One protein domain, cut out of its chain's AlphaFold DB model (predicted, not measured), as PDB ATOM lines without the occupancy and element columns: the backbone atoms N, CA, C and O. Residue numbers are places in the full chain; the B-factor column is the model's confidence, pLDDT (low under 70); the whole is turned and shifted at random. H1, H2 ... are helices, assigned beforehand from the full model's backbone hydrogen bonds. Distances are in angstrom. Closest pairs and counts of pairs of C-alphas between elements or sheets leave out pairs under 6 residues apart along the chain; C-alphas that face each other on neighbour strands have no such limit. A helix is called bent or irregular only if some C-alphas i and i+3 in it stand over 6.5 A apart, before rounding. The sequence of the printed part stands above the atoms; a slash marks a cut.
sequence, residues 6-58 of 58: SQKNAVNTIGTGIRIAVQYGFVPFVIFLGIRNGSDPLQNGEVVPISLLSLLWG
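This is residues 6 to 58 of the 58 residues of the protein "Mitochondrial import receptor subunit TOM7 homolog" of Strongyloides ratti (UniProt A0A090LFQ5). One long bent helix, H1, makes most of a thin rod; past its end a loop, residues 38 to 51, runs on outward, folds back and ends in a short helix, H2, set off to the side of H1. The printed part has 53 residues with two named helices, H1 then H2, and no named strand; the class is all helix. It is extended, with a radius of gyration of the C-alphas of 17.9 A and spans of 60 by 20 by 13 A.

H1, residues 6 to 37, was assigned as one helix by its hydrogen bonds but is bent, with C-alphas 24 and 27 6.9 A apart. Its arms H1a, residues 6 to 24, and H1b, residues 27 to 37, stand at a steep tilt of 59 degrees. H2, residues 52 to 57, is apart from both arms. In H1a, H1b and H2 every O i to N i+4 pair is within hydrogen-bond range.

H1a begins at C-alpha 6 (50.052, 18.747, -23.242) and is 27.2 A long; H1b is 15.6 A. H2, 8.7 A, ends at C-alpha 57 (31.977, -17.397, 1.519).

The C-alphas farthest apart, of Ser 6 and Asn 44, are 60.1 A apart. Residues 6 to 30, which belong to H1, stand free. The link from H1 to H2 is long, 14 residues. The printed part has no cut; residue 58 is under pLDDT 70.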
ATOM      1  N   SER A   6      49.440  19.198 -24.497       87.31
ATOM      2  CA  SER A   6      50.052  18.747 -23.242       87.31
ATOM      3  C   SER A   6      49.048  18.674 -22.089       87.31
ATOM      4  O   SER A   6      49.045  17.694 -21.346       87.31
ATOM      5  N   GLN A   7      48.146  19.652 -21.976       88.25
ATOM      6  CA  GLN A   7      47.076  19.649 -20.975       88.25
ATOM      7  C   GLN A   7      46.084  18.507 -21.211       88.25
ATOM      8  O   GLN A   7      45.693  17.833 -20.260       88.25
ATOM      9  N   LYS A   8      45.712  18.241 -22.471       89.25
ATOM     10  CA  LYS A   8      44.839  17.103 -22.809       89.25
ATOM     11  C   LYS A   8      45.476  15.772 -22.421       89.25
ATOM     12  O   LYS A   8      44.804  14.926 -21.839       89.25
ATOM     13  N   ASN A   9      46.767  15.603 -22.708       91.50
ATOM     14  CA  ASN A   9      47.466  14.370 -22.370       91.50
ATOM     15  C   ASN A   9      47.555  14.176 -20.849       91.50
ATOM     16  O   ASN A   9      47.218  13.109 -20.348       91.50
ATOM     17  N   ALA A  10      47.895  15.232 -20.103       93.06
ATOM     18  CA  ALA A  10      47.942  15.188 -18.643       93.06
ATOM     19  C   ALA A  10      46.583  14.819 -18.022       93.06
ATOM     20  O   ALA A  10      46.519  13.944 -17.158       93.06
ATOM     21  N   VAL A  11      45.488  15.429 -18.492       93.81
ATOM     22  CA  VAL A  11      44.128  15.112 -18.020       93.81
ATOM     23  C   VAL A  11      43.764  13.660 -18.322       93.81
ATOM     24  O   VAL A  11      43.225  12.978 -17.453       93.81
ATOM     25  N   ASN A  12      44.104  13.156 -19.510       94.06
ATOM     26  CA  ASN A  12      43.851  11.759 -19.862       94.06
ATOM     27  C   ASN A  12      44.652  10.790 -18.985       94.06
ATOM     28  O   ASN A  12      44.097   9.792 -18.522       94.06
ATOM     29  N   THR A  13      45.928  11.079 -18.718       95.50
ATOM     30  CA  THR A  13      46.765  10.257 -17.834       95.50
ATOM     31  C   THR A  13      46.215  10.240 -16.411       95.50
ATOM     32  O   THR A  13      46.038   9.164 -15.842       95.50
ATOM     33  N   ILE A  14      45.877  11.407 -15.853       95.94
ATOM     34  CA  ILE A  14      45.314  11.520 -14.502       95.94
ATOM     35  C   ILE A  14      43.961  10.810 -14.423       95.94
ATOM     36  O   ILE A  14      43.747   9.997 -13.528       95.94
ATOM     37  N   GLY A  15      43.067  11.061 -15.381       96.50
ATOM     38  CA  GLY A  15      41.752  10.426 -15.434       96.50
ATOM     39  C   GLY A  15      41.845   8.904 -15.546       96.50
ATOM     40  O   GLY A  15      41.121   8.186 -14.858       96.50
ATOM     41  N   THR A  16      42.790   8.398 -16.342       95.62
ATOM     42  CA  THR A  16      43.051   6.955 -16.451       95.62
ATOM     43  C   THR A  16      43.606   6.391 -15.145       95.62
ATOM     44  O   THR A  16      43.145   5.344 -14.695       95.62
ATOM     45  N   GLY A  17      44.535   7.097 -14.496       96.38
ATOM     46  CA  GLY A  17      45.071   6.710 -13.192       96.38
ATOM     47  C   GLY A  17      43.986   6.623 -12.117       96.38
ATOM     48  O   GLY A  17      43.896   5.615 -11.419       96.38
ATOM     49  N   ILE A  18      43.104   7.625 -12.041       96.25
ATOM     50  CA  ILE A  18      41.953   7.626 -11.125       96.25
ATOM     51  C   ILE A  18      41.024   6.454 -11.435       96.25
ATOM     52  O   ILE A  18      40.624   5.736 -10.521       96.25
ATOM     53  N   ARG A  19      40.705   6.222 -12.714       96.62
ATOM     54  CA  ARG A  19      39.853   5.100 -13.122       96.62
ATOM     55  C   ARG A  19      40.420   3.766 -12.638       96.62
ATOM     56  O   ARG A  19      39.674   2.978 -12.069       96.62
ATOM     57  N   ILE A  20      41.718   3.529 -12.831       96.25
ATOM     58  CA  ILE A  20      42.389   2.301 -12.381       96.25
ATOM     59  C   ILE A  20      42.354   2.199 -10.850       96.25
ATOM     60  O   ILE A  20      41.986   1.155 -10.314       96.25
ATOM     61  N   ALA A  21      42.680   3.287 -10.147       95.75
ATOM     62  CA  ALA A  21      42.685   3.319  -8.688       95.75
ATOM     63  C   ALA A  21      41.303   3.013  -8.098       95.75
ATOM     64  O   ALA A  21      41.201   2.228  -7.161       95.75
ATOM     65  N   VAL A  22      40.233   3.572  -8.663       95.81
ATOM     66  CA  VAL A  22      38.863   3.276  -8.225       95.81
ATOM     67  C   VAL A  22      38.482   1.842  -8.591       95.81
ATOM     68  O   VAL A  22      37.992   1.111  -7.738       95.81
ATOM     69  N   GLN A  23      38.745   1.407  -9.824       92.50
ATOM     70  CA  GLN A  23      38.317   0.093 -10.307       92.50
ATOM     71  C   GLN A  23      38.901  -1.065  -9.485       92.50
ATOM     72  O   GLN A  23      38.187  -2.027  -9.211       92.50
ATOM     73  N   TYR A  24      40.166  -0.969  -9.069       94.56
ATOM     74  CA  TYR A  24      40.824  -2.025  -8.291       94.56
ATOM     75  C   TYR A  24      40.915  -1.727  -6.792       94.56
ATOM     76  O   TYR A  24      40.982  -2.653  -5.989       94.56
ATOM     77  N   GLY A  25      40.920  -0.454  -6.398       94.56
ATOM     78  CA  GLY A  25      41.099  -0.038  -5.007       94.56
ATOM     79  C   GLY A  25      39.800   0.117  -4.223       94.56
ATOM     80  O   GLY A  25      39.835   0.040  -2.997       94.56
ATOM     81  N   PHE A  26      38.653   0.292  -4.888       93.94
ATOM     82  CA  PHE A  26      37.390   0.567  -4.197       93.94
ATOM     83  C   PHE A  26      36.955  -0.575  -3.270       93.94
ATOM     84  O   PHE A  26      36.707  -0.343  -2.090       93.94
ATOM     85  N   VAL A  27      36.909  -1.814  -3.772       91.38
ATOM     86  CA  VAL A  27      36.470  -2.974  -2.974       91.38
ATOM     87  C   VAL A  27      37.399  -3.230  -1.774       91.38
ATOM     88  O   VAL A  27      36.891  -3.289  -0.652       91.38
ATOM     89  N   PRO A  28      38.739  -3.299  -1.932       90.88
ATOM     90  CA  PRO A  28      39.647  -3.421  -0.789       90.88
ATOM     91  C   PRO A  28      39.505  -2.285   0.230       90.88
ATOM     92  O   PRO A  28      39.574  -2.524   1.435       90.88
ATOM     93  N   PHE A  29      39.281  -1.054  -0.236       92.94
ATOM     94  CA  PHE A  29      39.110   0.103   0.639       92.94
ATOM     95  C   PHE A  29      37.840   0.001   1.494       92.94
ATOM     96  O   PHE A  29      37.894   0.249   2.698       92.94
ATOM     97  N   VAL A  30      36.717  -0.427   0.912       89.38
ATOM     98  CA  VAL A  30      35.468  -0.654   1.660       89.38
ATOM     99  C   VAL A  30      35.638  -1.763   2.698       89.38
ATOM    100  O   VAL A  30      35.220  -1.591   3.841       89.38
ATOM    101  N   ILE A  31      36.306  -2.866   2.341       88.00
ATOM    102  CA  ILE A  31      36.604  -3.957   3.284       88.00
ATOM    103  C   ILE A  31      37.434  -3.438   4.463       88.00
ATOM    104  O   ILE A  31      37.105  -3.704   5.619       88.00
ATOM    105  N   PHE A  32      38.476  -2.651   4.187       88.94
ATOM    106  CA  PHE A  32      39.302  -2.038   5.225       88.94
ATOM    107  C   PHE A  32      38.484  -1.149   6.171       88.94
ATOM    108  O   PHE A  32      38.645  -1.240   7.389       88.94
ATOM    109  N   LEU A  33      37.589  -0.314   5.634       88.44
ATOM    110  CA  LEU A  33      36.715   0.532   6.450       88.44
ATOM    111  C   LEU A  33      35.758  -0.294   7.319       88.44
ATOM    112  O   LEU A  33      35.607   0.020   8.498       88.44
ATOM    113  N   GLY A  34      35.160  -1.355   6.769       85.31
ATOM    114  CA  GLY A  34      34.268  -2.248   7.515       85.31
ATOM    115  C   GLY A  34      34.973  -2.962   8.671       85.31
ATOM    116  O   GLY A  34      34.431  -3.043   9.769       85.31
ATOM    117  N   ILE A  35      36.217  -3.406   8.462       84.75
ATOM    118  CA  ILE A  35      37.033  -4.013   9.526       84.75
ATOM    119  C   ILE A  35      37.409  -2.973  10.590       84.75
ATOM    120  O   ILE A  35      37.366  -3.266  11.782       84.75
ATOM    121  N   ARG A  36      37.785  -1.757  10.175       85.62
ATOM    122  CA  ARG A  36      38.267  -0.713  11.092       85.62
ATOM    123  C   ARG A  36      37.165  -0.118  11.966       85.62
ATOM    124  O   ARG A  36      37.429   0.184  13.126       85.62
ATOM    125  N   ASN A  37      35.983   0.102  11.403       84.62
ATOM    126  CA  ASN A  37      34.883   0.761  12.107       84.62
ATOM    127  C   ASN A  37      34.011  -0.226  12.896       84.62
ATOM    128  O   ASN A  37      33.275   0.205  13.776       84.62
ATOM    129  N   GLY A  38      34.144  -1.532  12.632       75.12
ATOM    130  CA  GLY A  38      33.344  -2.564  13.281       75.12
ATOM    131  C   GLY A  38      31.883  -2.551  12.825       75.12
ATOM    132  O   GLY A  38      31.432  -1.656  12.111       75.12
ATOM    133  N   SER A  39      31.151  -3.591  13.206       74.81
ATOM    134  CA  SER A  39      29.709  -3.702  12.997       74.81
ATOM    135  C   SER A  39      28.950  -3.059  14.153       74.81
ATOM    136  O   SER A  39      29.375  -3.136  15.308       74.81
ATOM    137  N   ASP A  40      27.804  -2.454  13.841       79.31
ATOM    138  CA  ASP A  40      26.869  -2.020  14.874       79.31
ATOM    139  C   ASP A  40      26.384  -3.236  15.684       79.31
ATOM    140  O   ASP A  40      26.217  -4.328  15.123       79.31
ATOM    141  N   PRO A  41      26.155  -3.076  16.999       80.88
ATOM    142  CA  PRO A  41      25.663  -4.162  17.829       80.88
ATOM    143  C   PRO A  41      24.281  -4.622  17.355       80.88
ATOM    144  O   PRO A  41      23.396  -3.817  17.055       80.88
ATOM    145  N   LEU A  42      24.088  -5.939  17.316       79.56
ATOM    146  CA  LEU A  42      22.789  -6.554  17.066       79.56
ATOM    147  C   LEU A  42      21.798  -6.210  18.194       79.56
ATOM    148  O   LEU A  42      22.171  -5.729  19.262       79.56
ATOM    149  N   GLN A  43      20.507  -6.495  17.988       81.75
ATOM    150  CA  GLN A  43      19.453  -6.221  18.982       81.75
ATOM    151  C   GLN A  43      19.681  -6.923  20.336       81.75
ATOM    152  O   GLN A  43      19.148  -6.488  21.352       81.75
ATOM    153  N   ASN A  44      20.479  -7.992  20.355       85.31
ATOM    154  CA  ASN A  44      20.905  -8.717  21.554       85.31
ATOM    155  C   ASN A  44      22.207  -8.167  22.184       85.31
ATOM    156  O   ASN A  44      22.666  -8.707  23.186       85.31
ATOM    157  N   GLY A  45      22.803  -7.116  21.614       79.25
ATOM    158  CA  GLY A  45      24.051  -6.501  22.072       79.25
ATOM    159  C   GLY A  45      25.330  -7.185  21.580       79.25
ATOM    160  O   GLY A  45      26.420  -6.731  21.926       79.25
ATOM    161  N   GLU A  46      25.237  -8.250  20.779       78.19
ATOM    162  CA  GLU A  46      26.414  -8.917  20.215       78.19
ATOM    163  C   GLU A  46      26.994  -8.117  19.044       78.19
ATOM    164  O   GLU A  46      26.262  -7.580  18.213       78.19
ATOM    165  N   VAL A  47      28.325  -8.061  18.953       75.62
ATOM    166  CA  VAL A  47      29.045  -7.484  17.811       75.62
ATOM    167  C   VAL A  47      29.702  -8.631  17.057       75.62
ATOM    168  O   VAL A  47      30.630  -9.260  17.567       75.62
ATOM    169  N   VAL A  48      29.222  -8.914  15.846       78.00
ATOM    170  CA  VAL A  48      29.804  -9.940  14.969       78.00
ATOM    171  C   VAL A  48      30.698  -9.244  13.945       78.00
ATOM    172  O   VAL A  48      30.176  -8.628  13.009       78.00
ATOM    173  N   PRO A  49      32.032  -9.272  14.110       74.44
ATOM    174  CA  PRO A  49      32.937  -8.608  13.186       74.44
ATOM    175  C   PRO A  49      32.966  -9.327  11.836       74.44
ATOM    176  O   PRO A  49      32.842 -10.550  11.752       74.44
ATOM    177  N   ILE A  50      33.199  -8.563  10.768       76.62
ATOM    178  CA  ILE A  50      33.451  -9.127   9.442       76.62
ATOM    179  C   ILE A  50      34.758  -9.926   9.497       76.62
ATOM    180  O   ILE A  50      35.833  -9.377   9.741       76.62
ATOM    181  N   SER A  51      34.666 -11.231   9.252       78.38
ATOM    182  CA  SER A  51      35.813 -12.134   9.164       78.38
ATOM    183  C   SER A  51      36.239 -12.354   7.709       78.38
ATOM    184  O   SER A  51      35.449 -12.201   6.773       78.38
ATOM    185  N   LEU A  52      37.493 -12.768   7.501       75.75
ATOM    186  CA  LEU A  52      37.992 -13.111   6.164       75.75
ATOM    187  C   LEU A  52      37.183 -14.259   5.535       75.75
ATOM    188  O   LEU A  52      36.895 -14.238   4.345       75.75
ATOM    189  N   LEU A  53      36.772 -15.236   6.348       78.69
ATOM    190  CA  LEU A  53      35.955 -16.365   5.905       78.69
ATOM    191  C   LEU A  53      34.554 -15.924   5.478       78.69
ATOM    192  O   LEU A  53      34.100 -16.366   4.430       78.69
ATOM    193  N   SER A  54      33.906 -15.014   6.214       73.75
ATOM    194  CA  SER A  54      32.604 -14.462   5.806       73.75
ATOM    195  C   SER A  54      32.690 -13.641   4.514       73.75
ATOM    196  O   SER A  54      31.770 -13.681   3.711       73.75
ATOM    197  N   LEU A  55      33.807 -12.946   4.266       78.88
ATOM    198  CA  LEU A  55      34.025 -12.219   3.005       78.88
ATOM    199  C   LEU A  55      34.228 -13.148   1.801       78.88
ATOM    200  O   LEU A  55      33.864 -12.787   0.686       78.88
ATOM    201  N   LEU A  56      34.845 -14.312   2.014       81.38
ATOM    202  CA  LEU A  56      35.139 -15.279   0.952       81.38
ATOM    203  C   LEU A  56      33.966 -16.222   0.659       81.38
ATOM    204  O   LEU A  56      33.883 -16.731  -0.456       81.38
ATOM    205  N   TRP A  57      33.098 -16.465   1.645       75.31
ATOM    206  CA  TRP A  57      31.977 -17.397   1.519       75.31
ATOM    207  C   TRP A  57      30.645 -16.764   1.111       75.31
ATOM    208  O   TRP A  57      29.869 -17.478   0.483       75.31
ATOM    209  N   GLY A  58      30.428 -15.466   1.374       58.66
ATOM    210  CA  GLY A  58      29.230 -14.732   0.933       58.66
ATOM    211  C   GLY A  58      27.960 -15.108   1.681       58.66
ATOM    212  O   GLY A  58      27.391 -16.178   1.382       58.66
TER     213      GLY A  58